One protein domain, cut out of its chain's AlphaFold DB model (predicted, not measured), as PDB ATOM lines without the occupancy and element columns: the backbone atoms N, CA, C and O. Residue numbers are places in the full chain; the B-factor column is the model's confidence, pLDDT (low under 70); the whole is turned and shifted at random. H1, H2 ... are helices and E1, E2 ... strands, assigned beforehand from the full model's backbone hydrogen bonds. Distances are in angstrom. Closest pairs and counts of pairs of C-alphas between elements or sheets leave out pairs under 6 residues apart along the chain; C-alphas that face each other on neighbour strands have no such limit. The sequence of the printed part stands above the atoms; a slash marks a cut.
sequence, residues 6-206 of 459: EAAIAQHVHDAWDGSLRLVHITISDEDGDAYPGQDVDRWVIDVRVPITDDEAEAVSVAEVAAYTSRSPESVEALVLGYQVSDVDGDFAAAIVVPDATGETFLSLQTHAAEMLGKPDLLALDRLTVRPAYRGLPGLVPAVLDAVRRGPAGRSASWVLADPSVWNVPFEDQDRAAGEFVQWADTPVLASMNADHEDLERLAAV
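Overview. This is residues 6 to 206 of the 459 residues of an uncharacterized protein of Curtobacterium sp. PhB137 (UniProt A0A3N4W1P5). A six-stranded, twisted sheet curls round one helix, H6, and H3 and H5 lie over parts of its other face. H1 lies over E2 and E3 at one end of the domain, and H8 is away from the sheet, near H5. The printed part has 201 residues, with eight named helices and six named strands in the order H1 E1 H2 E2 E3 H3 H4 H5 E4 H6 E5 H7 E6 H8. The mixed sheet runs E1 E2 E3 E4 E5 E6, with E4 and E5 parallel. The class is mixed, helices and strands; the whole is compact, with a radius of gyration of the C-alphas of 17.2 A and spans of 52 by 44 by 29 A.

Arrangement. H1, residues 6 to 16, lies over E2, residues 41 to 51, and E3, residues 59 to 70, at a height over the sheet of 10.2 A. Edge strand E1, residues 22 to 28, is antiparallel to E2, with N 24 and O 47 within hydrogen-bond range, 2.9 A. H2, residues 35 to 38, only grazes the sheet. E2 and E3 form a hairpin, with N 44 and O 67 at 2.8 A; E3 bends by 75 degrees at residue 62. H3, residues 76 to 85, touches H4, residues 92 to 95, closest at the C-alphas of Val 80 and Ala 93, 4.6 A. H5, residues 106 to 117, lies over E5, residues 157 to 162; their closest C-alphas, Ala 114 and Ser 158, are 5.1 A apart. E4, residues 121 to 130, is antiparallel to E3, N 66 to O 127 2.9 A, and parallel to E5, N 125 to O 161 2.7 A. H6, residues 140 to 149, is on the opposite face to H3 and H5: three layers, with helices on both faces. E4, H6 and E5 form a strand-helix-strand unit, two parallel strands with a helix between, with a right-handed crossover. H7, residues 173 to 178, only just touches H6, with 3 pairs of C-alphas within 8 A, the closest Pro 142 and Asp 175, 5.3 A. Edge strand E6, residues 190 to 193, is antiparallel to E5, N 160 to O 192 2.8 A. Every O i to N i+4 pair is within range in H1, H3, H5, H6, H7 and H8, residues 197 to 205; H2 and H4 are too short for one.

Along the chain. H1 begins at C-alpha 6 (-23.360, -43.055, -53.768). E2 measures 30.5 A, E3 29.8 A, E4 26.1 A and H5 16.1 A. H8 ends at C-alpha 205 (18.943, -50.181, -29.288).

Size, cuts and confidence. The farthest C-alphas, Ala 8 and Gly 103, are 53.6 A apart. The printed part has no cut; the link H7 to E6 is long. Low-confidence residues, under 70, include 28 to 39 and 197 to 206.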
ATOM      1  N   GLU A   6     -24.270 -43.534 -54.813       67.12
ATOM      2  CA  GLU A   6     -23.360 -43.055 -53.768       67.12
ATOM      3  C   GLU A   6     -23.429 -43.937 -52.518       67.12
ATOM      4  O   GLU A   6     -22.392 -44.267 -51.944       67.12
ATOM      5  N   ALA A   7     -24.623 -44.400 -52.137       70.12
ATOM      6  CA  ALA A   7     -24.788 -45.334 -51.025       70.12
ATOM      7  C   ALA A   7     -24.183 -46.717 -51.330       70.12
ATOM      8  O   ALA A   7     -23.601 -47.343 -50.446       70.12
ATOM      9  N   ALA A   8     -24.276 -47.182 -52.581       71.62
ATOM     10  CA  ALA A   8     -23.658 -48.436 -53.014       71.62
ATOM     11  C   ALA A   8     -22.121 -48.354 -53.036       71.62
ATOM     12  O   ALA A   8     -21.451 -49.296 -52.618       71.62
ATOM     13  N   ILE A   9     -21.554 -47.230 -53.488       77.06
ATOM     14  CA  ILE A   9     -20.104 -46.979 -53.423       77.06
ATOM     15  C   ILE A   9     -19.651 -46.898 -51.965       77.06
ATOM     16  O   ILE A   9     -18.647 -47.509 -51.609       77.06
ATOM     17  N   ALA A  10     -20.409 -46.206 -51.111       74.62
ATOM     18  CA  ALA A  10     -20.084 -46.119 -49.698       74.62
ATOM     19  C   ALA A  10     -20.062 -47.503 -49.038       74.62
ATOM     20  O   ALA A  10     -19.099 -47.823 -48.350       74.62
ATOM     21  N   GLN A  11     -21.064 -48.348 -49.297       73.06
ATOM     22  CA  GLN A  11     -21.093 -49.712 -48.767       73.06
ATOM     23  C   GLN A  11     -19.892 -50.544 -49.238       73.06
ATOM     24  O   GLN A  11     -19.280 -51.209 -48.412       73.06
ATOM     25  N   HIS A  12     -19.503 -50.458 -50.514       77.25
ATOM     26  CA  HIS A  12     -18.303 -51.152 -50.998       77.25
ATOM     27  C   HIS A  12     -17.026 -50.685 -50.297       77.25
ATOM     28  O   HIS A  12     -16.178 -51.513 -49.993       77.25
ATOM     29  N   VAL A  13     -16.891 -49.388 -50.004       77.69
ATOM     30  CA  VAL A  13     -15.758 -48.867 -49.220       77.69
ATOM     31  C   VAL A  13     -15.769 -49.431 -47.796       77.69
ATOM     32  O   VAL A  13     -14.721 -49.820 -47.300       77.69
ATOM     33  N   HIS A  14     -16.937 -49.510 -47.147       78.44
ATOM     34  CA  HIS A  14     -17.070 -50.127 -45.817       78.44
ATOM     35  C   HIS A  14     -16.736 -51.624 -45.835       78.44
ATOM     36  O   HIS A  14     -16.101 -52.109 -44.904       78.44
ATOM     37  N   ASP A  15     -17.128 -52.344 -46.886       74.31
ATOM     38  CA  ASP A  15     -16.863 -53.779 -47.031       74.31
ATOM     39  C   ASP A  15     -15.392 -54.075 -47.385       74.31
ATOM     40  O   ASP A  15     -14.861 -55.107 -46.979       74.31
ATOM     41  N   ALA A  16     -14.743 -53.181 -48.137       77.81
ATOM     42  CA  ALA A  16     -13.340 -53.290 -48.543       77.81
ATOM     43  C   ALA A  16     -12.355 -52.731 -47.501       77.81
ATOM     44  O   ALA A  16     -11.151 -52.912 -47.652       77.81
ATOM     45  N   TRP A  17     -12.842 -52.046 -46.461       83.44
ATOM     46  CA  TRP A  17     -11.991 -51.408 -45.461       83.44
ATOM     47  C   TRP A  17     -11.174 -52.432 -44.667       83.44
ATOM     48  O   TRP A  17     -11.691 -53.143 -43.804       83.44
ATOM     49  N   ASP A  18      -9.874 -52.452 -44.932       79.56
ATOM     50  CA  ASP A  18      -8.876 -53.288 -44.264       79.56
ATOM     51  C   ASP A  18      -7.776 -52.462 -43.570       79.56
ATOM     52  O   ASP A  18      -6.825 -53.022 -43.028       79.56
ATOM     53  N   GLY A  19      -7.916 -51.131 -43.566       79.19
ATOM     54  CA  GLY A  19      -6.905 -50.196 -43.073       79.19
ATOM     55  C   GLY A  19      -5.962 -49.661 -44.153       79.19
ATOM     56  O   GLY A  19      -5.165 -48.769 -43.862       79.19
ATOM     57  N   SER A  20      -6.041 -50.153 -45.392       80.75
ATOM     58  CA  SER A  20      -5.208 -49.676 -46.494       80.75
ATOM     59  C   SER A  20      -5.710 -48.349 -47.070       80.75
ATOM     60  O   SER A  20      -6.908 -48.105 -47.242       80.75
ATOM     61  N   LEU A  21      -4.762 -47.463 -47.378       84.69
ATOM     62  CA  LEU A  21      -5.026 -46.142 -47.934       84.69
ATOM     63  C   LEU A  21      -4.120 -45.870 -49.129       84.69
ATOM     64  O   LEU A  21      -2.953 -46.258 -49.166       84.69
ATOM     65  N   ARG A  22      -4.650 -45.109 -50.083       83.62
ATOM     66  CA  ARG A  22      -3.894 -44.484 -51.160       83.62
ATOM     67  C   ARG A  22      -3.932 -42.975 -50.984       83.62
ATOM     68  O   ARG A  22      -5.005 -42.384 -50.907       83.62
ATOM     69  N   LEU A  23      -2.759 -42.352 -50.982       85.44
ATOM     70  CA  LEU A  23      -2.623 -40.908 -50.830       85.44
ATOM     71  C   LEU A  23      -2.240 -40.255 -52.159       85.44
ATOM     72  O   LEU A  23      -1.237 -40.622 -52.776       85.44
ATOM     73  N   VAL A  24      -3.008 -39.255 -52.583       85.50
ATOM     74  CA  VAL A  24      -2.655 -38.387 -53.710       85.50
ATOM     75  C   VAL A  24      -2.212 -37.043 -53.145       85.50
ATOM     76  O   VAL A  24      -3.033 -36.266 -52.667       85.50
ATOM     77  N   HIS A  25      -0.906 -36.792 -53.183       85.12
ATOM     78  CA  HIS A  25      -0.300 -35.578 -52.645       85.12
ATOM     79  C   HIS A  25      -0.271 -34.482 -53.708       85.12
ATOM     80  O   HIS A  25       0.218 -34.699 -54.817       85.12
ATOM     81  N   ILE A  26      -0.760 -33.301 -53.351       81.62
ATOM     82  CA  ILE A  26      -0.636 -32.083 -54.141       81.62
ATOM     83  C   ILE A  26       0.145 -31.088 -53.291       81.62
ATOM     84  O   ILE A  26      -0.359 -30.588 -52.287       81.62
ATOM     85  N   THR A  27       1.384 -30.823 -53.691       78.00
ATOM     86  CA  THR A  27       2.208 -29.772 -53.090       78.00
ATOM     87  C   THR A  27       1.886 -28.452 -53.772       78.00
ATOM     88  O   THR A  27       1.866 -28.373 -55.002       78.00
ATOM     89  N   ILE A  28       1.620 -27.421 -52.980       69.69
ATOM     90  CA  ILE A  28       1.428 -26.055 -53.457       69.69
ATOM     91  C   ILE A  28       2.644 -25.257 -52.992       69.69
ATOM     92  O   ILE A  28       2.702 -24.812 -51.849       69.69
ATOM     93  N   SER A  29       3.615 -25.120 -53.891       58.75
ATOM     94  CA  SER A  29       4.743 -24.189 -53.766       58.75
ATOM     95  C   SER A  29       4.378 -22.878 -54.475       58.75
ATOM     96  O   SER A  29       3.488 -22.879 -55.333       58.75
ATOM     97  N   ASP A  30       4.989 -21.752 -54.109       51.94
ATOM     98  CA  ASP A  30       4.699 -20.478 -54.777       51.94
ATOM     99  C   ASP A  30       5.359 -20.355 -56.168       51.94
ATOM    100  O   ASP A  30       5.918 -21.309 -56.713       51.94
ATOM    101  N   GLU A  31       5.187 -19.177 -56.778       36.78
ATOM    102  CA  GLU A  31       5.457 -18.871 -58.189       36.78
ATOM    103  C   GLU A  31       6.941 -19.012 -58.592       36.78
ATOM    104  O   GLU A  31       7.232 -19.142 -59.786       36.78
ATOM    105  N   ASP A  32       7.860 -19.092 -57.621       45.41
ATOM    106  CA  ASP A  32       9.308 -19.061 -57.855       45.41
ATOM    107  C   ASP A  32       9.980 -20.434 -57.633       45.41
ATOM    108  O   ASP A  32      11.150 -20.617 -57.969       45.41
ATOM    109  N   GLY A  33       9.234 -21.431 -57.136       46.34
ATOM    110  CA  GLY A  33       9.782 -22.730 -56.717       46.34
ATOM    111  C   GLY A  33      10.454 -22.703 -55.338       46.34
ATOM    112  O   GLY A  33      10.883 -23.755 -54.860       46.34
ATOM    113  N   ASP A  34      10.464 -21.535 -54.693       44.84
ATOM    114  CA  ASP A  34      11.017 -21.266 -53.373       44.84
ATOM    115  C   ASP A  34       9.854 -20.974 -52.414       44.84
ATOM    116  O   ASP A  34       9.331 -19.877 -52.401       44.84
ATOM    117  N   ALA A  35       9.440 -21.986 -51.651       38.25
ATOM    118  CA  ALA A  35       8.531 -21.951 -50.498       38.25
ATOM    119  C   ALA A  35       7.537 -20.759 -50.347       38.25
ATOM    120  O   ALA A  35       7.872 -19.609 -50.063       38.25
ATOM    121  N   TYR A  36       6.252 -21.108 -50.406       39.47
ATOM    122  CA  TYR A  36       5.089 -20.254 -50.159       39.47
ATOM    123  C   TYR A  36       5.137 -19.573 -48.771       39.47
ATOM    124  O   TYR A  36       5.276 -20.272 -47.772       39.47
ATOM    125  N   PRO A  37       4.831 -18.271 -48.622       47.94
ATOM    126  CA  PRO A  37       5.452 -17.102 -49.239       47.94
ATOM    127  C   PRO A  37       6.746 -16.697 -48.488       47.94
ATOM    128  O   PRO A  37       6.687 -16.159 -47.381       47.94
ATOM    129  N   GLY A  38       7.925 -16.899 -49.081       46.69
ATOM    130  CA  GLY A  38       9.211 -16.378 -48.577       46.69
ATOM    131  C   GLY A  38       9.673 -16.910 -47.210       46.69
ATOM    132  O   GLY A  38      10.533 -16.302 -46.571       46.69
ATOM    133  N   GLN A  39       9.080 -18.004 -46.744       56.03
ATOM    134  CA  GLN A  39       9.453 -18.776 -45.559       56.03
ATOM    135  C   GLN A  39       9.469 -20.238 -45.987       56.03
ATOM    136  O   GLN A  39       8.624 -20.609 -46.792       56.03
ATOM    137  N   ASP A  40      10.379 -21.056 -45.457       70.75
ATOM    138  CA  ASP A  40      10.548 -22.466 -45.827       70.75
ATOM    139  C   ASP A  40       9.358 -23.355 -45.393       70.75
ATOM    140  O   ASP A  40       9.504 -24.262 -44.582       70.75
ATOM    141  N   VAL A  41       8.146 -23.094 -45.891       78.50
ATOM    142  CA  VAL A  41       6.920 -23.836 -45.580       78.50
ATOM    143  C   VAL A  41       6.275 -24.354 -46.865       78.50
ATOM    144  O   VAL A  41       5.853 -23.592 -47.734       78.50
ATOM    145  N   ASP A  42       6.146 -25.675 -46.974       84.06
ATOM    146  CA  ASP A  42       5.392 -26.323 -48.046       84.06
ATOM    147  C   ASP A  42       3.964 -26.610 -47.601       84.06
ATOM    148  O   ASP A  42       3.738 -27.277 -46.588       84.06
ATOM    149  N   ARG A  43       2.983 -26.185 -48.402       87.81
ATOM    150  CA  ARG A  43       1.586 -26.574 -48.206       87.81
ATOM    151  C   ARG A  43       1.274 -27.858 -48.964       87.81
ATOM    152  O   ARG A  43       1.497 -27.965 -50.171       87.81
ATOM    153  N   TRP A  44       0.631 -28.787 -48.271       88.56
ATOM    154  CA  TRP A  44       0.162 -30.057 -48.800       88.56
ATOM    155  C   TRP A  44      -1.356 -30.127 -48.767       88.56
ATOM    156  O   TRP A  44      -1.989 -29.834 -47.753       88.56
ATOM    157  N   VAL A  45      -1.936 -30.572 -49.877       91.31
ATOM    158  CA  VAL A  45      -3.316 -31.051 -49.948       91.31
ATOM    159  C   VAL A  45      -3.262 -32.519 -50.343       91.31
ATOM    160  O   VAL A  45      -2.792 -32.864 -51.427       91.31
ATOM    161  N   ILE A  46      -3.690 -33.395 -49.440       90.75
ATOM    162  CA  ILE A  46      -3.559 -34.844 -49.572       90.75
ATOM    163  C   ILE A  46      -4.958 -35.442 -49.678       90.75
ATOM    164  O   ILE A  46      -5.713 -35.470 -48.708       90.75
ATOM    165  N   ASP A  47      -5.304 -35.927 -50.866       92.75
ATOM    166  CA  ASP A  47      -6.555 -36.644 -51.101       92.75
ATOM    167  C   ASP A  47      -6.382 -38.111 -50.684       92.75
ATOM    168  O   ASP A  47      -5.587 -38.858 -51.266       92.75
ATOM    169  N   VAL A  48      -7.113 -38.506 -49.644       91.38
ATOM    170  CA  VAL A  48      -7.077 -39.835 -49.030       91.38
ATOM    171  C   VAL A  48      -8.118 -40.712 -49.704       91.38
ATOM    172  O   VAL A  48      -9.316 -40.407 -49.684       91.38
ATOM    173  N   ARG A  49      -7.682 -41.843 -50.253       90.06
ATOM    174  CA  ARG A  49      -8.543 -42.778 -50.976       90.06
ATOM    175  C   ARG A  49      -8.472 -44.187 -50.405       90.06
ATOM    176  O   ARG A  49      -7.399 -44.637 -50.024       90.06
ATOM    177  N   VAL A  50      -9.600 -44.891 -50.414       84.31
ATOM    178  CA  VAL A  50      -9.674 -46.324 -50.089       84.31
ATOM    179  C   VAL A  50      -9.713 -47.120 -51.396       84.31
ATOM    180  O   VAL A  50     -10.577 -46.828 -52.236       84.31
ATOM    181  N   PRO A  51      -8.791 -48.075 -51.614       82.44
ATOM    182  CA  PRO A  51      -8.866 -48.986 -52.750       82.44
ATOM    183  C   PRO A  51     -10.071 -49.918 -52.576       82.44
ATOM    184  O   PRO A  51     -10.270 -50.494 -51.512       82.44
ATOM    185  N   ILE A  52     -10.907 -50.036 -53.607       79.00
ATOM    186  CA  ILE A  52     -12.092 -50.916 -53.574       79.00
ATOM    187  C   ILE A  52     -11.880 -52.218 -54.356       79.00
ATOM    188  O   ILE A  52     -12.669 -53.151 -54.217       79.00
ATOM    189  N   THR A  53     -10.818 -52.290 -55.159       74.88
ATOM    190  CA  THR A  53     -10.365 -53.487 -55.874       74.88
ATOM    191  C   THR A  53      -8.833 -53.508 -55.954       74.88
ATOM    192  O   THR A  53      -8.171 -52.544 -55.570       74.88
ATOM    193  N   ASP A  54      -8.271 -54.605 -56.474       67.19
ATOM    194  CA  ASP A  54      -6.829 -54.741 -56.742       67.19
ATOM    195  C   ASP A  54      -6.336 -53.834 -57.893       67.19
ATOM    196  O   ASP A  54      -5.132 -53.746 -58.142       67.19
ATOM    197  N   ASP A  55      -7.244 -53.180 -58.633       70.25
ATOM    198  CA  ASP A  55      -6.878 -52.187 -59.644       70.25
ATOM    199  C   ASP A  55      -6.643 -50.833 -58.970       70.25
ATOM    200  O   ASP A  55      -7.560 -50.207 -58.435       70.25
ATOM    201  N   GLU A  56      -5.408 -50.337 -59.052       55.91
ATOM    202  CA  GLU A  56      -5.025 -49.043 -58.497       55.91
ATOM    203  C   GLU A  56      -5.946 -47.896 -58.954       55.91
ATOM    204  O   GLU A  56      -6.148 -46.931 -58.210       55.91
ATOM    205  N   ALA A  57      -6.500 -47.952 -60.167       62.41
ATOM    206  CA  ALA A  57      -7.367 -46.900 -60.695       62.41
ATOM    207  C   ALA A  57      -8.718 -46.792 -59.961       62.41
ATOM    208  O   ALA A  57      -9.359 -45.736 -60.010       62.41
ATOM    209  N   GLU A  58      -9.138 -47.839 -59.253       74.69
ATOM    210  CA  GLU A  58     -10.410 -47.922 -58.539       74.69
ATOM    211  C   GLU A  58     -10.213 -47.624 -57.044       74.69
ATOM    212  O   GLU A  58     -10.323 -48.488 -56.176       74.69
ATOM    213  N   ALA A  59      -9.920 -46.359 -56.735       83.62
ATOM    214  CA  ALA A  59      -9.830 -45.865 -55.362       83.62
ATOM    215  C   ALA A  59     -10.811 -44.709 -55.124       83.62
ATOM    216  O   ALA A  59     -10.873 -43.746 -55.896       83.62
ATOM    217  N   VAL A  60     -11.570 -44.788 -54.033       88.00
ATOM    218  CA  VAL A  60     -12.613 -43.818 -53.687       88.00
ATOM    219  C   VAL A  60     -12.058 -42.809 -52.695       88.00
ATOM    220  O   VAL A  60     -11.597 -43.192 -51.629       88.00
ATOM    221  N   SER A  61     -12.130 -41.515 -53.018       91.81
ATOM    222  CA  SER A  61     -11.765 -40.450 -52.077       91.81
ATOM    223  C   SER A  61     -12.719 -40.434 -50.882       91.81
ATOM    224  O   SER A  61     -13.941 -40.304 -51.048       91.81
ATOM    225  N   VAL A  62     -12.145 -40.577 -49.688       92.25
ATOM    226  CA  VAL A  62     -12.853 -40.656 -48.407       92.25
ATOM    227  C   VAL A  62     -12.577 -39.459 -47.504       92.25
ATOM    228  O   VAL A  62     -13.464 -39.062 -46.744       92.25
ATOM    229  N   ALA A  63     -11.396 -38.854 -47.613       94.50
ATOM    230  CA  ALA A  63     -10.998 -37.704 -46.818       94.50
ATOM    231  C   ALA A  63      -9.999 -36.815 -47.570       94.50
ATOM    232  O   ALA A  63      -9.409 -37.225 -48.564       94.50
ATOM    233  N   GLU A  64      -9.818 -35.601 -47.077       95.88
ATOM    234  CA  GLU A  64      -8.781 -34.673 -47.518       95.88
ATOM    235  C   GLU A  64      -8.023 -34.170 -46.289       95.88
ATOM    236  O   GLU A  64      -8.645 -33.847 -45.271       95.88
ATOM    237  N   VAL A  65      -6.694 -34.119 -46.386       95.12
ATOM    238  CA  VAL A  65      -5.812 -33.556 -45.360       95.12
ATOM    239  C   VAL A  65      -5.129 -32.311 -45.906       95.12
ATOM    240  O   VAL A  65      -4.502 -32.364 -46.962       95.12
ATOM    241  N   ALA A  66      -5.218 -31.206 -45.170       93.75
ATOM    242  CA  ALA A  66      -4.338 -30.060 -45.350       93.75
ATOM    243  C   ALA A  66      -3.216 -30.146 -44.312       93.75
ATOM    244  O   ALA A  66      -3.490 -30.302 -43.121       93.75
ATOM    245  N   ALA A  67      -1.972 -30.057 -44.766       93.56
ATOM    246  CA  ALA A  67      -0.804 -30.094 -43.898       93.56
ATOM    247  C   ALA A  67       0.260 -29.098 -44.360       93.56
ATOM    248  O   ALA A  67       0.274 -28.691 -45.523       93.56
ATOM    249  N   TYR A  68       1.153 -28.726 -43.453       91.88
ATOM    250  CA  TYR A  68       2.230 -27.780 -43.700       91.88
ATOM    251  C   TYR A  68       3.545 -28.368 -43.207       91.88
ATOM    252  O   TYR A  68       3.636 -28.765 -42.048       91.88
ATOM    253  N   THR A  69       4.553 -28.421 -44.069       91.50
ATOM    254  CA  THR A  69       5.901 -28.850 -43.685       91.50
ATOM    255  C   THR A  69       6.782 -27.619 -43.599       91.50
ATOM    256  O   THR A  69       7.085 -27.017 -44.624       91.50
ATOM    257  N   SER A  70       7.177 -27.239 -42.391       90.44
ATOM    258  CA  SER A  70       8.191 -26.213 -42.162       90.44
ATOM    259  C   SER A  70       9.565 -26.869 -42.252       90.44
ATOM    260  O   SER A  70       9.868 -27.754 -41.451       90.44
ATOM    261  N   ARG A  71      10.377 -26.484 -43.236       86.62
ATOM    262  CA  ARG A  71      11.689 -27.086 -43.462       86.62
ATOM    263  C   ARG A  71      12.712 -26.485 -42.515       86.62
ATOM    264  O   ARG A  71      12.806 -25.265 -42.437       86.62
ATOM    265  N   SER A  72      13.456 -27.344 -41.821       86.75
ATOM    266  CA  SER A  72      14.565 -26.974 -40.926       86.75
ATOM    267  C   SER A  72      14.359 -25.651 -40.160       86.75
ATOM    268  O   SER A  72      15.147 -24.719 -40.337       86.75
ATOM    269  N   PRO A  73      13.294 -25.513 -39.348       85.50
ATOM    270  CA  PRO A  73      12.969 -24.238 -38.723       85.50
ATOM    271  C   PRO A  73      14.103 -23.736 -37.819       85.50
ATOM    272  O   PRO A  73      14.540 -24.435 -36.915       85.50
ATOM    273  N   GLU A  74      14.545 -22.495 -38.035       81.88
ATOM    274  CA  GLU A  74      15.693 -21.913 -37.314       81.88
ATOM    275  C   GLU A  74      15.290 -21.073 -36.090       81.88
ATOM    276  O   GLU A  74      16.109 -20.788 -35.217       81.88
ATOM    277  N   SER A  75      14.033 -20.617 -36.028       86.69
ATOM    278  CA  SER A  75      13.526 -19.778 -34.936       86.69
ATOM    279  C   SER A  75      12.016 -19.917 -34.747       86.69
ATOM    280  O   SER A  75      11.269 -20.205 -35.688       86.69
ATOM    281  N   VAL A  76      11.551 -19.660 -33.521       86.25
ATOM    282  CA  VAL A  76      10.118 -19.633 -33.200       86.25
ATOM    283  C   VAL A  76       9.432 -18.503 -33.966       86.25
ATOM    284  O   VAL A  76       8.329 -18.683 -34.470       86.25
ATOM    285  N   GLU A  77      10.087 -17.353 -34.119       86.19
ATOM    286  CA  GLU A  77       9.562 -16.208 -34.861       86.19
ATOM    287  C   GLU A  77       9.314 -16.536 -36.337       86.19
ATOM    288  O   GLU A  77       8.273 -16.146 -36.869       86.19
ATOM    289  N   ALA A  78      10.227 -17.268 -36.983       82.81
ATOM    290  CA  ALA A  78      10.065 -17.708 -38.370       82.81
ATOM    291  C   ALA A  78       8.904 -18.703 -38.519       82.81
ATOM    292  O   ALA A  78       8.082 -18.552 -39.420       82.81
ATOM    293  N   LEU A  79       8.771 -19.664 -37.597       86.12
ATOM    294  CA  LEU A  79       7.641 -20.601 -37.578       86.12
ATOM    295  C   LEU A  79       6.299 -19.891 -37.370       86.12
ATOM    296  O   LEU A  79       5.345 -20.128 -38.112       86.12
ATOM    297  N   VAL A  80       6.225 -18.992 -36.383       88.56
ATOM    298  CA  VAL A  80       5.025 -18.190 -36.101       88.56
ATOM    299  C   VAL A  80       4.646 -17.369 -37.322       88.56
ATOM    300  O   VAL A  80       3.478 -17.362 -37.710       88.56
ATOM    301  N   LEU A  81       5.618 -16.689 -37.935       84.19
ATOM    302  CA  LEU A  81       5.383 -15.919 -39.145       84.19
ATOM    303  C   LEU A  81       4.876 -16.839 -40.255       84.19
ATOM    304  O   LEU A  81       3.810 -16.570 -40.793       84.19
ATOM    305  N   GLY A  82       5.567 -17.948 -40.532       82.38
ATOM    306  CA  GLY A  82       5.198 -18.934 -41.547       82.38
ATOM    307  C   GLY A  82       3.753 -19.415 -41.417       82.38
ATOM    308  O   GLY A  82       3.022 -19.410 -42.407       82.38
ATOM    309  N   TYR A  83       3.299 -19.736 -40.203       86.88
ATOM    310  CA  TYR A  83       1.908 -20.127 -39.946       86.88
ATOM    311  C   TYR A  83       0.907 -18.970 -40.015       86.88
ATOM    312  O   TYR A  83      -0.253 -19.213 -40.314       86.88
ATOM    313  N   GLN A  84       1.312 -17.726 -39.760       83.62
ATOM    314  CA  GLN A  84       0.433 -16.557 -39.893       83.62
ATOM    315  C   GLN A  84       0.239 -16.113 -41.346       83.62
ATOM    316  O   GLN A  84      -0.809 -15.554 -41.670       83.62
ATOM    317  N   VAL A  85       1.252 -16.292 -42.204       79.62
ATOM    318  CA  VAL A  85       1.146 -15.965 -43.639       79.62
ATOM    319  C   VAL A  85       0.586 -17.122 -44.461       79.62
ATOM    320  O   VAL A  85       0.021 -16.889 -45.528       79.62
ATOM    321  N   SER A  86       0.742 -18.353 -43.979       74.44
ATOM    322  CA  SER A  86       0.059 -19.523 -44.521       74.44
ATOM    323  C   SER A  86      -1.385 -19.530 -44.013       74.44
ATOM    324  O   SER A  86      -1.616 -19.230 -42.850       74.44
ATOM    325  N   ASP A  87      -2.365 -19.868 -44.853       76.62
ATOM    326  CA  ASP A  87      -3.783 -19.983 -44.456       76.62
ATOM    327  C   ASP A  87      -4.020 -21.219 -43.547       76.62
ATOM    328  O   ASP A  87      -4.715 -22.172 -43.921       76.62
ATOM    329  N   VAL A  88      -3.357 -21.249 -42.392       86.12
ATOM    330  CA  VAL A  88      -3.462 -22.264 -41.341       86.12
ATOM    331  C   VAL A  88      -4.698 -21.956 -40.498       86.12
ATOM    332  O   VAL A  88      -4.880 -20.823 -40.052       86.12
ATOM    333  N   ASP A  89      -5.543 -22.963 -40.281       88.31
ATOM    334  CA  ASP A  89      -6.750 -22.849 -39.459       88.31
ATOM    335  C   ASP A  89      -6.480 -23.233 -37.987       88.31
ATOM    336  O   ASP A  89      -7.154 -22.709 -37.101       88.31
ATOM    337  N   GLY A  90      -5.521 -24.127 -37.717       89.56
ATOM    338  CA  GLY A  90      -5.142 -24.563 -36.367       89.56
ATOM    339  C   GLY A  90      -4.314 -23.546 -35.565       89.56
ATOM    340  O   GLY A  90      -3.577 -22.727 -36.118       89.56
ATOM    341  N   ASP A  91      -4.355 -23.646 -34.235       92.12
ATOM    342  CA  ASP A  91      -3.716 -22.699 -33.302       92.12
ATOM    343  C   ASP A  91      -2.186 -22.906 -33.133       92.12
ATOM    344  O   ASP A  91      -1.600 -22.562 -32.100       92.12
ATOM    345  N   PHE A  92      -1.484 -23.431 -34.148       92.56
ATOM    346  CA  PHE A  92      -0.057 -23.790 -34.051       92.56
ATOM    347  C   PHE A  92       0.842 -22.608 -33.688       92.56
ATOM    348  O   PHE A  92       1.680 -22.735 -32.801       92.56
ATOM    349  N   ALA A  93       0.641 -21.440 -34.308       90.44
ATOM    350  CA  ALA A  93       1.432 -20.238 -34.029       90.44
ATOM    351  C   ALA A  93       1.325 -19.784 -32.563       90.44
ATOM    352  O   ALA A  93       2.292 -19.290 -31.987       90.44
ATOM    353  N   ALA A  94       0.149 -19.954 -31.953       89.25
ATOM    354  CA  ALA A  94      -0.070 -19.632 -30.549       89.25
ATOM    355  C   ALA A  94       0.469 -20.723 -29.615       89.25
ATOM    356  O   ALA A  94       0.848 -20.412 -28.491       89.25
ATOM    357  N   ALA A  95       0.522 -21.977 -30.067       89.06
ATOM    358  CA  ALA A  95       0.991 -23.093 -29.260       89.06
ATOM    359  C   ALA A  95       2.522 -23.163 -29.151       89.06
ATOM    360  O   ALA A  95       3.049 -23.320 -28.053       89.06
ATOM    361  N   ILE A  96       3.248 -22.985 -30.260       88.25
ATOM    362  CA  ILE A  96       4.715 -23.152 -30.306       88.25
ATOM    363  C   ILE A  96       5.492 -22.118 -29.476       88.25
ATOM    364  O   ILE A  96       6.651 -22.346 -29.138       88.25
ATOM    365  N   VAL A  97       4.867 -20.984 -29.139       89.25
ATOM    366  CA  VAL A  97       5.458 -19.942 -28.279       89.25
ATOM    367  C   VAL A  97       5.312 -20.246 -26.787       89.25
ATOM    368  O   VAL A  97       5.925 -19.563 -25.965       89.25
ATOM    369  N   VAL A  98       4.482 -21.226 -26.420       85.38
ATOM    370  CA  VAL A  98       4.280 -21.626 -25.026       85.38
ATOM    371  C   VAL A  98       5.353 -22.658 -24.666       85.38
ATOM    372  O   VAL A  98       5.426 -23.690 -25.337       85.38
ATOM    373  N   PRO A  99       6.191 -22.399 -23.647       79.81
ATOM    374  CA  PRO A  99       7.126 -23.398 -23.153       79.81
ATOM    375  C   PRO A  99       6.377 -24.519 -22.430       79.81
ATOM    376  O   PRO A  99       5.281 -24.311 -21.903       79.81
ATOM    377  N   ASP A 100       6.981 -25.698 -22.378       77.94
ATOM    378  CA  ASP A 100       6.405 -26.832 -21.670       77.94
ATOM    379  C   ASP A 100       6.443 -26.664 -20.135       77.94
ATOM    380  O   ASP A 100       6.881 -25.647 -19.587       77.94
ATOM    381  N   ALA A 101       5.972 -27.683 -19.412       70.94
ATOM    382  CA  ALA A 101       5.933 -27.667 -17.950       70.94
ATOM    383  C   ALA A 101       7.328 -27.598 -17.290       70.94
ATOM    384  O   ALA A 101       7.425 -27.203 -16.125       70.94
ATOM    385  N   THR A 102       8.391 -27.971 -18.009       70.94
ATOM    386  CA  THR A 102       9.788 -27.871 -17.564       70.94
ATOM    387  C   THR A 102      10.458 -26.552 -17.949       70.94
ATOM    388  O   THR A 102      11.526 -26.231 -17.431       70.94
ATOM    389  N   GLY A 103       9.789 -25.728 -18.759       74.31
ATOM    390  CA  GLY A 103      10.295 -24.447 -19.242       74.31
ATOM    391  C   GLY A 103      11.065 -24.550 -20.559       74.31
ATOM    392  O   GLY A 103      11.638 -23.546 -20.989       74.31
ATOM    393  N   GLU A 104      11.070 -25.717 -21.205       76.12
ATOM    394  CA  GLU A 104      11.707 -25.916 -22.503       76.12
ATOM    395  C   GLU A 104      10.843 -25.357 -23.633       76.12
ATOM    396  O   GLU A 104       9.609 -25.371 -23.591       76.12
ATOM    397  N   THR A 105      11.498 -24.825 -24.665       84.88
ATOM    398  CA  THR A 105      10.811 -24.298 -25.845       84.88
ATOM    399  C   THR A 105      10.562 -25.410 -26.855       84.88
ATOM    400  O   THR A 105      11.363 -26.335 -26.991       84.88
ATOM    401  N   PHE A 106       9.483 -25.285 -27.631       84.44
ATOM    402  CA  PHE A 106       9.168 -26.256 -28.681       84.44
ATOM    403  C   PHE A 106      10.325 -26.437 -29.675       84.44
ATOM    404  O   PHE A 106      10.647 -27.554 -30.067       84.44
ATOM    405  N   LEU A 107      10.984 -25.336 -30.054       85.81
ATOM    406  CA  LEU A 107      12.097 -25.373 -31.000       85.81
ATOM    407  C   LEU A 107      13.308 -26.135 -30.449       85.81
ATOM    408  O   LEU A 107      13.946 -26.861 -31.201       85.81
ATOM    409  N   SER A 108      13.593 -26.020 -29.146       83.75
ATOM    410  CA  SER A 108      14.658 -26.800 -28.503       83.75
ATOM    411  C   SER A 108      14.399 -28.297 -28.670       83.75
ATOM    412  O   SER A 108      15.254 -29.020 -29.175       83.75
ATOM    413  N   LEU A 109      13.189 -28.756 -28.338       83.38
ATOM    414  CA  LEU A 109      12.796 -30.160 -28.498       83.38
ATOM    415  C   LEU A 109      12.792 -30.613 -29.961       83.38
ATOM    416  O   LEU A 109      13.152 -31.753 -30.262       83.38
ATOM    417  N   GLN A 110      12.398 -29.733 -30.882       85.25
ATOM    418  CA  GLN A 110      12.445 -30.019 -32.312       85.25
ATOM    419  C   GLN A 110      13.882 -30.165 -32.815       85.25
ATOM    420  O   GLN A 110      14.140 -31.095 -33.571       85.25
ATOM    421  N   THR A 111      14.812 -29.315 -32.374       85.25
ATOM    422  CA  THR A 111      16.222 -29.376 -32.791       85.25
ATOM    423  C   THR A 111      16.863 -30.681 -32.323       85.25
ATOM    424  O   THR A 111      17.423 -31.410 -33.137       85.25
ATOM    425  N   HIS A 112      16.669 -31.050 -31.053       81.44
ATOM    426  CA  HIS A 112      17.171 -32.323 -30.525       81.44
ATOM    427  C   HIS A 112      16.568 -33.524 -31.271       81.44
ATOM    428  O   HIS A 112      17.279 -34.447 -31.659       81.44
ATOM    429  N   ALA A 113      15.257 -33.519 -31.528       81.00
ATOM    430  CA  ALA A 113      14.618 -34.600 -32.278       81.00
ATOM    431  C   ALA A 113      15.073 -34.657 -33.744       81.00
ATOM    432  O   ALA A 113      15.187 -35.746 -34.305       81.00
ATOM    433  N   ALA A 114      15.343 -33.509 -34.369       83.38
ATOM    434  CA  ALA A 114      15.875 -33.433 -35.722       83.38
ATOM    435  C   ALA A 114      17.265 -34.064 -35.823       83.38
ATOM    436  O   ALA A 114      17.512 -34.820 -36.764       83.38
ATOM    437  N   GLU A 115      18.129 -33.817 -34.839       83.88
ATOM    438  CA  GLU A 115      19.450 -34.440 -34.726       83.88
ATOM    439  C   GLU A 115      19.336 -35.953 -34.485       83.88
ATOM    440  O   GLU A 115      19.911 -36.739 -35.238       83.88
ATOM    441  N   MET A 116      18.520 -36.382 -33.513       78.56
ATOM    442  CA  MET A 116      18.338 -37.804 -33.173       78.56
ATOM    443  C   MET A 116      17.759 -38.646 -34.324       78.56
ATOM    444  O   MET A 116      18.128 -39.813 -34.517       78.56
ATOM    445  N   LEU A 117      16.815 -38.078 -35.080       79.19
ATOM    446  CA  LEU A 117      16.109 -38.771 -36.163       79.19
ATOM    447  C   LEU A 117      16.727 -38.533 -37.545       79.19
ATOM    448  O   LEU A 117      16.324 -39.191 -38.500       79.19
ATOM    449  N   GLY A 118      17.651 -37.578 -37.690       83.81
ATOM    450  CA  GLY A 118      18.113 -37.114 -39.003       83.81
ATOM    451  C   GLY A 118      16.990 -36.500 -39.855       83.81
ATOM    452  O   GLY A 118      17.050 -36.537 -41.085       83.81
ATOM    453  N   LYS A 119      15.941 -35.974 -39.209       89.88
ATOM    454  CA  LYS A 119      14.714 -35.446 -39.833       89.88
ATOM    455  C   LYS A 119      14.573 -33.950 -39.514       89.88
ATOM    456  O   LYS A 119      14.048 -33.604 -38.455       89.88
ATOM    457  N   PRO A 120      15.044 -33.047 -40.390       88.31
ATOM    458  CA  PRO A 120      15.170 -31.629 -40.055       88.31
ATOM    459  C   PRO A 120      13.835 -30.880 -39.959       88.31
ATOM    460  O   PRO A 120      13.783 -29.806 -39.367       88.31
ATOM    461  N   ASP A 121      12.751 -31.410 -40.519       91.06
ATOM    462  CA  ASP A 121      11.533 -30.632 -40.736       91.06
ATOM    463  C   ASP A 121      10.527 -30.756 -39.580       91.06
ATOM    464  O   ASP A 121      10.656 -31.576 -38.667       91.06
ATOM    465  N   LEU A 122       9.472 -29.949 -39.645       93.31
ATOM    466  CA  LEU A 122       8.317 -29.990 -38.755       93.31
ATOM    467  C   LEU A 122       7.040 -30.108 -39.591       93.31
ATOM    468  O   LEU A 122       6.801 -29.288 -40.476       93.31
ATOM    469  N   LEU A 123       6.198 -31.097 -39.296       94.62
ATOM    470  CA  LEU A 123       4.913 -31.287 -39.967       94.62
ATOM    471  C   LEU A 123       3.771 -30.775 -39.085       94.62
ATOM    472  O   LEU A 123       3.607 -31.237 -37.964       94.62
ATOM    473  N   ALA A 124       2.923 -29.898 -39.610       95.06
ATOM    474  CA  ALA A 124       1.673 -29.481 -38.984       95.06
ATOM    475  C   ALA A 124       0.469 -30.014 -39.772       95.06
ATOM    476  O   ALA A 124       0.237 -29.643 -40.924       95.06
ATOM    477  N   LEU A 125      -0.308 -30.894 -39.148       94.69
ATOM    478  CA  LEU A 125      -1.563 -31.445 -39.648       94.69
ATOM    479  C   LEU A 125      -2.707 -30.495 -39.302       94.69
ATOM    480  O   LEU A 125      -3.363 -30.622 -38.266       94.69
ATOM    481  N   ASP A 126      -2.919 -29.533 -40.191       94.12
ATOM    482  CA  ASP A 126      -3.883 -28.452 -40.025       94.12
ATOM    483  C   ASP A 126      -5.324 -28.958 -40.040       94.12
ATOM    484  O   ASP A 126      -6.036 -28.854 -39.046       94.12
ATOM    485  N   ARG A 127      -5.761 -29.578 -41.139       94.06
ATOM    486  CA  ARG A 127      -7.154 -30.014 -41.281       94.06
ATOM    487  C   ARG A 127      -7.276 -31.431 -41.774       94.06
ATOM    488  O   ARG A 127      -6.664 -31.798 -42.770       94.06
ATOM    489  N   LEU A 128      -8.197 -32.166 -41.159       95.25
ATOM    490  CA  LEU A 128      -8.723 -33.425 -41.664       95.25
ATOM    491  C   LEU A 128     -10.223 -33.283 -41.949       95.25
ATOM    492  O   LEU A 128     -11.042 -33.087 -41.046       95.25
ATOM    493  N   THR A 129     -10.585 -33.403 -43.225       95.69
ATOM    494  CA  THR A 129     -11.974 -33.381 -43.688       95.69
ATOM    495  C   THR A 129     -12.371 -34.759 -44.193       95.69
ATOM    496  O   THR A 129     -12.111 -35.110 -45.341       95.69
ATOM    497  N   VAL A 130     -13.071 -35.539 -43.369       94.75
ATOM    498  CA  VAL A 130     -13.664 -36.817 -43.786       94.75
ATOM    499  C   VAL A 130     -15.045 -36.568 -44.377       94.75
ATOM    500  O   VAL A 130     -15.882 -35.846 -43.808       94.75
ATOM    501  N   ARG A 131     -15.314 -37.168 -45.538       93.50
ATOM    502  CA  ARG A 131     -16.616 -37.033 -46.198       93.50
ATOM    503  C   ARG A 131     -17.704 -37.704 -45.344       93.50
ATOM    504  O   ARG A 131     -17.448 -38.743 -44.735       93.50
ATOM    505  N   PRO A 132     -18.941 -37.169 -45.314       91.81
ATOM    506  CA  PRO A 132     -19.984 -37.625 -44.389       91.81
ATOM    507  C   PRO A 132     -20.255 -39.137 -44.383       91.81
ATOM    508  O   PRO A 132     -20.490 -39.693 -43.315       91.81
ATOM    509  N   ALA A 133     -20.183 -39.800 -45.542       88.00
ATOM    510  CA  ALA A 133     -20.444 -41.237 -45.687       88.00
ATOM    511  C   ALA A 133     -19.411 -42.147 -44.988       88.00
ATOM    512  O   ALA A 133     -19.692 -43.319 -44.737       88.00
ATOM    513  N   TYR A 134     -18.232 -41.612 -44.655       89.25
ATOM    514  CA  TYR A 134     -17.076 -42.386 -44.189       89.25
ATOM    515  C   TYR A 134     -16.638 -42.049 -42.764       89.25
ATOM    516  O   TYR A 134     -15.737 -42.687 -42.236       89.25
ATOM    517  N   ARG A 135     -17.297 -41.092 -42.096       86.56
ATOM    518  CA  ARG A 135     -16.956 -40.683 -40.718       86.56
ATOM    519  C   ARG A 135     -17.073 -41.806 -39.685       86.56
ATOM    520  O   ARG A 135     -16.514 -41.687 -38.607       86.56
ATOM    521  N   GLY A 136     -17.832 -42.856 -40.000       81.25
ATOM    522  CA  GLY A 136     -17.987 -44.038 -39.154       81.25
ATOM    523  C   GLY A 136     -17.032 -45.188 -39.480       81.25
ATOM    524  O   GLY A 136     -17.213 -46.260 -38.911       81.25
ATOM    525  N   LEU A 137     -16.079 -45.016 -40.408       84.88
ATOM    526  CA  LEU A 137     -15.087 -46.053 -40.701       84.88
ATOM    527  C   LEU A 137     -14.154 -46.232 -39.489       84.88
ATOM    528  O   LEU A 137     -13.483 -45.274 -39.091       84.88
ATOM    529  N   PRO A 138     -14.109 -47.430 -38.884       83.94
ATOM    530  CA  PRO A 138     -13.344 -47.657 -37.665       83.94
ATOM    531  C   PRO A 138     -11.844 -47.552 -37.945       83.94
ATOM    532  O   PRO A 138     -11.336 -48.210 -38.848       83.94
ATOM    533  N   GLY A 139     -11.130 -46.740 -37.167       84.50
ATOM    534  CA  GLY A 139      -9.679 -46.582 -37.310       84.50
ATOM    535  C   GLY A 139      -9.230 -45.769 -38.531       84.50
ATOM    536  O   GLY A 139      -8.034 -45.729 -38.811       84.50
ATOM    537  N   LEU A 140     -10.145 -45.089 -39.240       86.75
ATOM    538  CA  LEU A 140      -9.787 -44.255 -40.393       86.75
ATOM    539  C   LEU A 140      -8.838 -43.113 -40.010       86.75
ATOM    540  O   LEU A 140      -7.852 -42.890 -40.702       86.75
ATOM    541  N   VAL A 141      -9.128 -42.388 -38.926       89.56
ATOM    542  CA  VAL A 141      -8.297 -41.256 -38.482       89.56
ATOM    543  C   VAL A 141      -6.864 -41.716 -38.159       89.56
ATOM    544  O   VAL A 141      -5.947 -41.178 -38.776       89.56
ATOM    545  N   PRO A 142      -6.634 -42.754 -37.326       86.69
ATOM    546  CA  PRO A 142      -5.302 -43.318 -37.100       86.69
ATOM    547  C   PRO A 142      -4.575 -43.717 -38.385       86.69
ATOM    548  O   PRO A 142      -3.416 -43.359 -38.563       86.69
ATOM    549  N   ALA A 143      -5.262 -44.406 -39.304       86.62
ATOM    550  CA  ALA A 143      -4.673 -44.838 -40.569       86.62
ATOM    551  C   ALA A 143      -4.245 -43.646 -41.441       86.62
ATOM    552  O   ALA A 143      -3.181 -43.676 -42.056       86.62
ATOM    553  N   VAL A 144      -5.045 -42.576 -41.472       89.88
ATOM    554  CA  VAL A 144      -4.700 -41.344 -42.196       89.88
ATOM    555  C   VAL A 144      -3.485 -40.668 -41.579       89.88
ATOM    556  O   VAL A 144      -2.579 -40.279 -42.314       89.88
ATOM    557  N   LEU A 145      -3.447 -40.536 -40.253       89.06
ATOM    558  CA  LEU A 145      -2.320 -39.914 -39.563       89.06
ATOM    559  C   LEU A 145      -1.032 -40.693 -39.815       89.06
ATOM    560  O   LEU A 145      -0.046 -40.093 -40.227       89.06
ATOM    561  N   ASP A 146      -1.059 -42.016 -39.661       86.31
ATOM    562  CA  ASP A 146       0.086 -42.884 -39.946       86.31
ATOM    563  C   ASP A 146       0.573 -42.740 -41.398       86.31
ATOM    564  O   ASP A 146       1.756 -42.501 -41.656       86.31
ATOM    565  N   ALA A 147      -0.355 -42.785 -42.358       85.75
ATOM    566  CA  ALA A 147      -0.026 -42.689 -43.775       85.75
ATOM    567  C   ALA A 147       0.564 -41.320 -44.158       85.75
ATOM    568  O   ALA A 147       1.484 -41.256 -44.973       85.75
ATOM    569  N   VAL A 148       0.063 -40.219 -43.585       89.25
ATOM    570  CA  VAL A 148       0.591 -38.869 -43.852       89.25
ATOM    571  C   VAL A 148       1.958 -38.673 -43.194       89.25
ATOM    572  O   VAL A 148       2.868 -38.143 -43.833       89.25
ATOM    573  N   ARG A 149       2.130 -39.155 -41.959       87.75
ATOM    574  CA  ARG A 149       3.396 -39.109 -41.209       87.75
ATOM    575  C   ARG A 149       4.540 -39.812 -41.926       87.75
ATOM    576  O   ARG A 149       5.650 -39.288 -41.965       87.75
ATOM    577  N   ARG A 150       4.253 -40.971 -42.523       83.75
ATOM    578  CA  ARG A 150       5.208 -41.771 -43.311       83.75
ATOM    579  C   ARG A 150       5.269 -41.358 -44.784       83.75
ATOM    580  O   ARG A 150       6.123 -41.821 -45.537       83.75
ATOM    581  N   GLY A 151       4.346 -40.503 -45.214       83.06
ATOM    582  CA  GLY A 151       4.242 -40.022 -46.582       83.06
ATOM    583  C   GLY A 151       5.262 -38.925 -46.922       83.06
ATOM    584  O   GLY A 151       5.996 -38.443 -46.060       83.06
ATOM    585  N   PRO A 152       5.295 -38.478 -48.190       83.62
ATOM    586  CA  PRO A 152       6.144 -37.382 -48.658       83.62
ATOM    587  C   PRO A 152       6.129 -36.110 -47.800       83.62
ATOM    588  O   PRO A 152       7.170 -35.475 -47.698       83.62
ATOM    589  N   ALA A 153       4.990 -35.759 -47.195       81.38
ATOM    590  CA  ALA A 153       4.858 -34.560 -46.365       81.38
ATOM    591  C   ALA A 153       5.539 -34.689 -44.988       81.38
ATOM    592  O   ALA A 153       6.013 -33.692 -44.449       81.38
ATOM    593  N   GLY A 154       5.572 -35.899 -44.417       85.94
ATOM    594  CA  GLY A 154       6.047 -36.142 -43.051       85.94
ATOM    595  C   GLY A 154       7.383 -36.863 -42.934       85.94
ATOM    596  O   GLY A 154       8.022 -36.766 -41.895       85.94
ATOM    597  N   ARG A 155       7.851 -37.554 -43.979       86.31
ATOM    598  CA  ARG A 155       9.052 -38.408 -43.899       86.31
ATOM    599  C   ARG A 155      10.338 -37.686 -43.474       86.31
ATOM    600  O   ARG A 155      11.236 -38.335 -42.955       86.31
ATOM    601  N   SER A 156      10.440 -36.382 -43.731       86.62
ATOM    602  CA  SER A 156      11.578 -35.542 -43.336       86.62
ATOM    603  C   SER A 156      11.336 -34.771 -42.041       86.62
ATOM    604  O   SER A 156      12.241 -34.083 -41.576       86.62
ATOM    605  N   ALA A 157      10.141 -34.877 -41.456       90.38
ATOM    606  CA  ALA A 157       9.782 -34.171 -40.240       90.38
ATOM    607  C   ALA A 157      10.125 -34.997 -39.001       90.38
ATOM    608  O   ALA A 157       9.772 -36.173 -38.945       90.38
ATOM    609  N   SER A 158      10.781 -34.388 -38.013       88.88
ATOM    610  CA  SER A 158      11.071 -35.000 -36.706       88.88
ATOM    611  C   SER A 158       9.885 -34.924 -35.753       88.88
ATOM    612  O   SER A 158       9.726 -35.790 -34.896       88.88
ATOM    613  N   TRP A 159       9.024 -33.924 -35.929       92.50
ATOM    614  CA  TRP A 159       7.821 -33.719 -35.131       92.50
ATOM    615  C   TRP A 159       6.584 -33.549 -35.999       92.50
ATOM    616  O   TRP A 159       6.632 -33.027 -37.115       92.50
ATOM    617  N   VAL A 160       5.456 -33.962 -35.430       93.00
ATOM    618  CA  VAL A 160       4.123 -33.823 -36.007       93.00
ATOM    619  C   VAL A 160       3.249 -33.077 -35.015       93.00
ATOM    620  O   VAL A 160       3.049 -33.535 -33.891       93.00
ATOM    621  N   LEU A 161       2.708 -31.948 -35.448       94.31
ATOM    622  CA  LEU A 161       1.703 -31.176 -34.737       94.31
ATOM    623  C   LEU A 161       0.329 -31.464 -35.325       94.31
ATOM    624  O   LEU A 161       0.182 -31.588 -36.537       94.31
ATOM    625  N   ALA A 162      -0.688 -31.541 -34.481       93.62
ATOM    626  CA  ALA A 162      -2.075 -31.670 -34.898       93.62
ATOM    627  C   ALA A 162      -2.958 -30.788 -34.018       93.62
ATOM    628  O   ALA A 162      -2.798 -30.775 -32.800       93.62
ATOM    629  N   ASP A 163      -3.913 -30.088 -34.623       93.56
ATOM    630  CA  ASP A 163      -4.977 -29.399 -33.894       93.56
ATOM    631  C   ASP A 163      -6.326 -30.002 -34.296       93.56
ATOM    632  O   ASP A 163      -6.950 -29.576 -35.271       93.56
ATOM    633  N   PRO A 164      -6.809 -31.019 -33.567       92.25
ATOM    634  CA  PRO A 164      -8.067 -31.653 -33.919       92.25
ATOM    635  C   PRO A 164      -9.296 -30.765 -33.713       92.25
ATOM    636  O   PRO A 164     -10.389 -31.139 -34.142       92.25
ATOM    637  N   SER A 165      -9.163 -29.601 -33.063       90.81
ATOM    638  CA  SER A 165     -10.294 -28.702 -32.812       90.81
ATOM    639  C   SER A 165     -10.890 -28.123 -34.101       90.81
ATOM    640  O   SER A 165     -12.074 -27.777 -34.130       90.81
ATOM    641  N   VAL A 166     -10.103 -28.095 -35.180       92.06
ATOM    642  CA  VAL A 166     -10.509 -27.614 -36.507       92.06
ATOM    643  C   VAL A 166     -10.868 -28.742 -37.484       92.06
ATOM    644  O   VAL A 166     -11.178 -28.487 -38.651       92.06
ATOM    645  N   TRP A 167     -10.874 -30.002 -37.039       94.56
ATOM    646  CA  TRP A 167     -11.241 -31.149 -37.877       94.56
ATOM    647  C   TRP A 167     -12.756 -31.368 -37.901       94.56
ATOM    648  O   TRP A 167     -13.486 -31.030 -36.969       94.56
ATOM    649  N   ASN A 168     -13.267 -31.977 -38.976       93.88
ATOM    650  CA  ASN A 168     -14.703 -32.266 -39.097       93.88
ATOM    651  C   ASN A 168     -15.107 -33.655 -38.556       93.88
ATOM    652  O   ASN A 168     -16.242 -34.104 -38.773       93.88
ATOM    653  N   VAL A 169     -14.169 -34.327 -37.894       91.44
ATOM    654  CA  VAL A 169     -14.292 -35.636 -37.251       91.44
ATOM    655  C   VAL A 169     -13.711 -35.565 -35.842       91.44
ATOM    656  O   VAL A 169     -12.781 -34.790 -35.620       91.44
ATOM    657  N   PRO A 170     -14.259 -36.331 -34.884       85.75
ATOM    658  CA  PRO A 170     -13.706 -36.379 -33.540       85.75
ATOM    659  C   PRO A 170     -12.304 -36.993 -33.557       85.75
ATOM    660  O   PRO A 170     -12.014 -37.864 -34.374       85.75
ATOM    661  N   PHE A 171     -11.471 -36.540 -32.624       86.25
ATOM    662  CA  PHE A 171     -10.183 -37.142 -32.314       86.25
ATOM    663  C   PHE A 171     -10.254 -37.717 -30.906       86.25
ATOM    664  O   PHE A 171     -10.343 -36.983 -29.917       86.25
ATOM    665  N   GLU A 172     -10.330 -39.037 -30.835       83.88
ATOM    666  CA  GLU A 172     -10.611 -39.790 -29.621       83.88
ATOM    667  C   GLU A 172      -9.315 -40.297 -28.971       83.88
ATOM    668  O   GLU A 172      -8.238 -40.281 -29.568       83.88
ATOM    669  N   ASP A 173      -9.400 -40.786 -27.732       77.75
ATOM    670  CA  ASP A 173      -8.223 -41.276 -26.999       77.75
ATOM    671  C   ASP A 173      -7.519 -42.441 -27.716       77.75
ATOM    672  O   ASP A 173      -6.303 -42.584 -27.610       77.75
ATOM    673  N   GLN A 174      -8.262 -43.245 -28.483       74.69
ATOM    674  CA  GLN A 174      -7.694 -44.311 -29.314       74.69
ATOM    675  C   GLN A 174      -6.834 -43.755 -30.461       74.69
ATOM    676  O   GLN A 174      -5.816 -44.350 -30.802       74.69
ATOM    677  N   ASP A 175      -7.211 -42.600 -31.014       77.94
ATOM    678  CA  ASP A 175      -6.487 -41.944 -32.100       77.94
ATOM    679  C   ASP A 175      -5.235 -41.262 -31.552       77.94
ATOM    680  O   ASP A 175      -4.157 -41.349 -32.144       77.94
ATOM    681  N   ARG A 176      -5.359 -40.668 -30.358       76.25
ATOM    682  CA  ARG A 176      -4.233 -40.137 -29.591       76.25
ATOM    683  C   ARG A 176      -3.210 -41.225 -29.271       76.25
ATOM    684  O   ARG A 176      -2.024 -41.005 -29.487       76.25
ATOM    685  N   ALA A 177      -3.660 -42.379 -28.775       72.25
ATOM    686  CA  ALA A 177      -2.788 -43.493 -28.417       72.25
ATOM    687  C   ALA A 177      -2.119 -44.125 -29.646       72.25
ATOM    688  O   ALA A 177      -0.923 -44.385 -29.611       72.25
ATOM    689  N   ALA A 178      -2.862 -44.328 -30.739       71.56
ATOM    690  CA  ALA A 178      -2.321 -44.908 -31.969       71.56
ATOM    691  C   ALA A 178      -1.267 -44.015 -32.640       71.56
ATOM    692  O   ALA A 178      -0.348 -44.523 -33.273       71.56
ATOM    693  N   GLY A 179      -1.407 -42.694 -32.515       67.12
ATOM    694  CA  GLY A 179      -0.436 -41.730 -33.020       67.12
ATOM    695  C   GLY A 179       0.559 -41.227 -31.976       67.12
ATOM    696  O   GLY A 179       1.266 -40.279 -32.285       67.12
ATOM    697  N   GLU A 180       0.588 -41.780 -30.760       81.62
ATOM    698  CA  GLU A 180       1.475 -41.331 -29.669       81.62
ATOM    699  C   GLU A 180       1.477 -39.801 -29.481       81.62
ATOM    700  O   GLU A 180       2.517 -39.159 -29.328       81.62
ATOM    701  N   PHE A 181       0.296 -39.190 -29.569       81.19
ATOM    702  CA  PHE A 181       0.137 -37.745 -29.450       81.19
ATOM    703  C   PHE A 181       0.007 -37.336 -27.983       81.19
ATOM    704  O   PHE A 181      -0.818 -37.868 -27.238       81.19
ATOM    705  N   VAL A 182       0.762 -36.323 -27.575       85.19
ATOM    706  CA  VAL A 182       0.670 -35.695 -26.252       85.19
ATOM    707  C   VAL A 182       0.232 -34.246 -26.385       85.19
ATOM    708  O   VAL A 182       0.481 -33.598 -27.398       85.19
ATOM    709  N   GLN A 183      -0.465 -33.731 -25.375       87.69
ATOM    710  CA  GLN A 183      -0.874 -32.331 -25.373       87.69
ATOM    711  C   GLN A 183       0.346 -31.430 -25.173       87.69
ATOM    712  O   GLN A 183       1.101 -31.618 -24.221       87.69
ATOM    713  N   TRP A 184       0.520 -30.437 -26.044       86.00
ATOM    714  CA  TRP A 184       1.605 -29.473 -25.922       86.00
ATOM    715  C   TRP A 184       1.226 -28.356 -24.947       86.00
ATOM    716  O   TRP A 184       0.280 -27.625 -25.222       86.00
ATOM    717  N   ALA A 185       1.957 -28.211 -23.838       82.19
ATOM    718  CA  ALA A 185       1.922 -27.051 -22.932       82.19
ATOM    719  C   ALA A 185       0.512 -26.514 -22.568       82.19
ATOM    720  O   ALA A 185       0.270 -25.308 -22.583       82.19
ATOM    721  N   ASP A 186      -0.439 -27.412 -22.280       81.25
ATOM    722  CA  ASP A 186      -1.857 -27.100 -22.007       81.25
ATOM    723  C   ASP A 186      -2.616 -26.378 -23.149       81.25
ATOM    724  O   ASP A 186      -3.709 -25.839 -22.960       81.25
ATOM    725  N   THR A 187      -2.073 -26.391 -24.364       87.12
ATOM    726  CA  THR A 187      -2.681 -25.842 -25.587       87.12
ATOM    727  C   THR A 187      -3.606 -26.879 -26.248       87.12
ATOM    728  O   THR A 187      -3.557 -28.058 -25.891       87.12
ATOM    729  N   PRO A 188      -4.482 -26.499 -27.200       86.38
ATOM    730  CA  PRO A 188      -5.269 -27.476 -27.963       86.38
ATOM    731  C   PRO A 188      -4.424 -28.317 -28.937       86.38
ATOM    732  O   PRO A 188      -4.903 -29.339 -29.427       86.38
ATOM    733  N   VAL A 189      -3.179 -27.907 -29.200       92.12
ATOM    734  CA  VAL A 189      -2.274 -28.589 -30.122       92.12
ATOM    735  C   VAL A 189      -1.694 -29.836 -29.466       92.12
ATOM    736  O   VAL A 189      -1.239 -29.837 -28.319       92.12
ATOM    737  N   LEU A 190      -1.701 -30.913 -30.235       90.62
ATOM    738  CA  LEU A 190      -1.078 -32.175 -29.902       90.62
ATOM    739  C   LEU A 190       0.234 -32.314 -30.667       90.62
ATOM    740  O   LEU A 190       0.303 -31.962 -31.843       90.62
ATOM    741  N   ALA A 191       1.247 -32.870 -30.016       90.12
ATOM    742  CA  ALA A 191       2.560 -33.112 -30.586       90.12
ATOM    743  C   ALA A 191       2.906 -34.604 -30.504       90.12
ATOM    744  O   ALA A 191       2.568 -35.274 -29.529       90.12
ATOM    745  N   SER A 192       3.573 -35.130 -31.526       88.69
ATOM    746  CA  SER A 192       4.144 -36.479 -31.529       88.69
ATOM    747  C   SER A 192       5.483 -36.474 -32.259       88.69
ATOM    748  O   SER A 192       5.614 -35.847 -33.314       88.69
ATOM    749  N   MET A 193       6.467 -37.183 -31.710       86.94
ATOM    750  CA  MET A 193       7.745 -37.405 -32.377       86.94
ATOM    751  C   MET A 193       7.545 -38.371 -33.552       86.94
ATOM    752  O   MET A 193       6.894 -39.404 -33.420       86.94
ATOM    753  N   ASN A 194       8.089 -38.053 -34.725       87.62
ATOM    754  CA  ASN A 194       7.881 -38.818 -35.956       87.62
ATOM    755  C   ASN A 194       8.949 -39.898 -36.191       87.62
ATOM    756  O   ASN A 194       9.523 -40.018 -37.281       87.62
ATOM    757  N   ALA A 195       9.227 -40.674 -35.151       80.00
ATOM    758  CA  ALA A 195      10.078 -41.847 -35.257       80.00
ATOM    759  C   ALA A 195       9.285 -42.987 -35.919       80.00
ATOM    760  O   ALA A 195       8.134 -43.244 -35.557       80.00
ATOM    761  N   ASP A 196       9.863 -43.640 -36.927       72.88
ATOM    762  CA  ASP A 196       9.317 -44.907 -37.416       72.88
ATOM    763  C   ASP A 196       9.774 -46.073 -36.525       72.88
ATOM    764  O   ASP A 196      10.491 -45.879 -35.550       72.88
ATOM    765  N   HIS A 197       9.298 -47.292 -36.792       64.31
ATOM    766  CA  HIS A 197       9.619 -48.427 -35.927       64.31
ATOM    767  C   HIS A 197      11.110 -48.773 -35.949       64.31
ATOM    768  O   HIS A 197      11.643 -49.119 -34.906       64.31
ATOM    769  N   GLU A 198      11.782 -48.629 -37.094       66.25
ATOM    770  CA  GLU A 198      13.225 -48.864 -37.202       66.25
ATOM    771  C   GLU A 198      14.012 -47.756 -36.493       66.25
ATOM    772  O   GLU A 198      15.005 -48.048 -35.844       66.25
ATOM    773  N   ASP A 199      13.549 -46.505 -36.539       63.62
ATOM    774  CA  ASP A 199      14.079 -45.388 -35.758       63.62
ATOM    775  C   ASP A 199      13.841 -45.579 -34.267       63.62
ATOM    776  O   ASP A 199      14.719 -45.254 -33.489       63.62
ATOM    777  N   LEU A 200      12.682 -46.087 -33.848       61.50
ATOM    778  CA  LEU A 200      12.388 -46.379 -32.445       61.50
ATOM    779  C   LEU A 200      13.195 -47.575 -31.956       61.50
ATOM    780  O   LEU A 200      13.711 -47.525 -30.852       61.50
ATOM    781  N   GLU A 201      13.339 -48.628 -32.759       58.66
ATOM    782  CA  GLU A 201      14.221 -49.757 -32.465       58.66
ATOM    783  C   GLU A 201      15.677 -49.308 -32.450       58.66
ATOM    784  O   GLU A 201      16.405 -49.698 -31.549       58.66
ATOM    785  N   ARG A 202      16.096 -48.436 -33.370       62.72
ATOM    786  CA  ARG A 202      17.418 -47.810 -33.369       62.72
ATOM    787  C   ARG A 202      17.589 -46.913 -32.156       62.72
ATOM    788  O   ARG A 202      18.605 -47.036 -31.522       62.72
ATOM    789  N   LEU A 203      16.637 -46.066 -31.787       50.91
ATOM    790  CA  LEU A 203      16.693 -45.200 -30.600       50.91
ATOM    791  C   LEU A 203      16.497 -45.965 -29.283       50.91
ATOM    792  O   LEU A 203      16.776 -45.420 -28.222       50.91
ATOM    793  N   ALA A 204      15.975 -47.190 -29.334       48.69
ATOM    794  CA  ALA A 204      15.867 -48.092 -28.191       48.69
ATOM    795  C   ALA A 204      17.072 -49.041 -28.083       48.69
ATOM    796  O   ALA A 204      17.381 -49.498 -26.986       48.69
ATOM    797  N   ALA A 205      17.734 -49.358 -29.203       44.12
ATOM    798  CA  ALA A 205      18.943 -50.181 -29.288       44.12
ATOM    799  C   ALA A 205      20.229 -49.346 -29.224       44.12
ATOM    800  O   ALA A 205      21.265 -49.844 -28.798       44.12
ATOM    801  N   VAL A 206      20.155 -48.083 -29.631       40.69
ATOM    802  CA  VAL A 206      21.068 -47.009 -29.260       40.69
ATOM    803  C   VAL A 206      20.574 -46.574 -27.884       40.69
ATOM    804  O   VAL A 206      19.503 -45.971 -27.812       40.69
TER     805      VAL A 206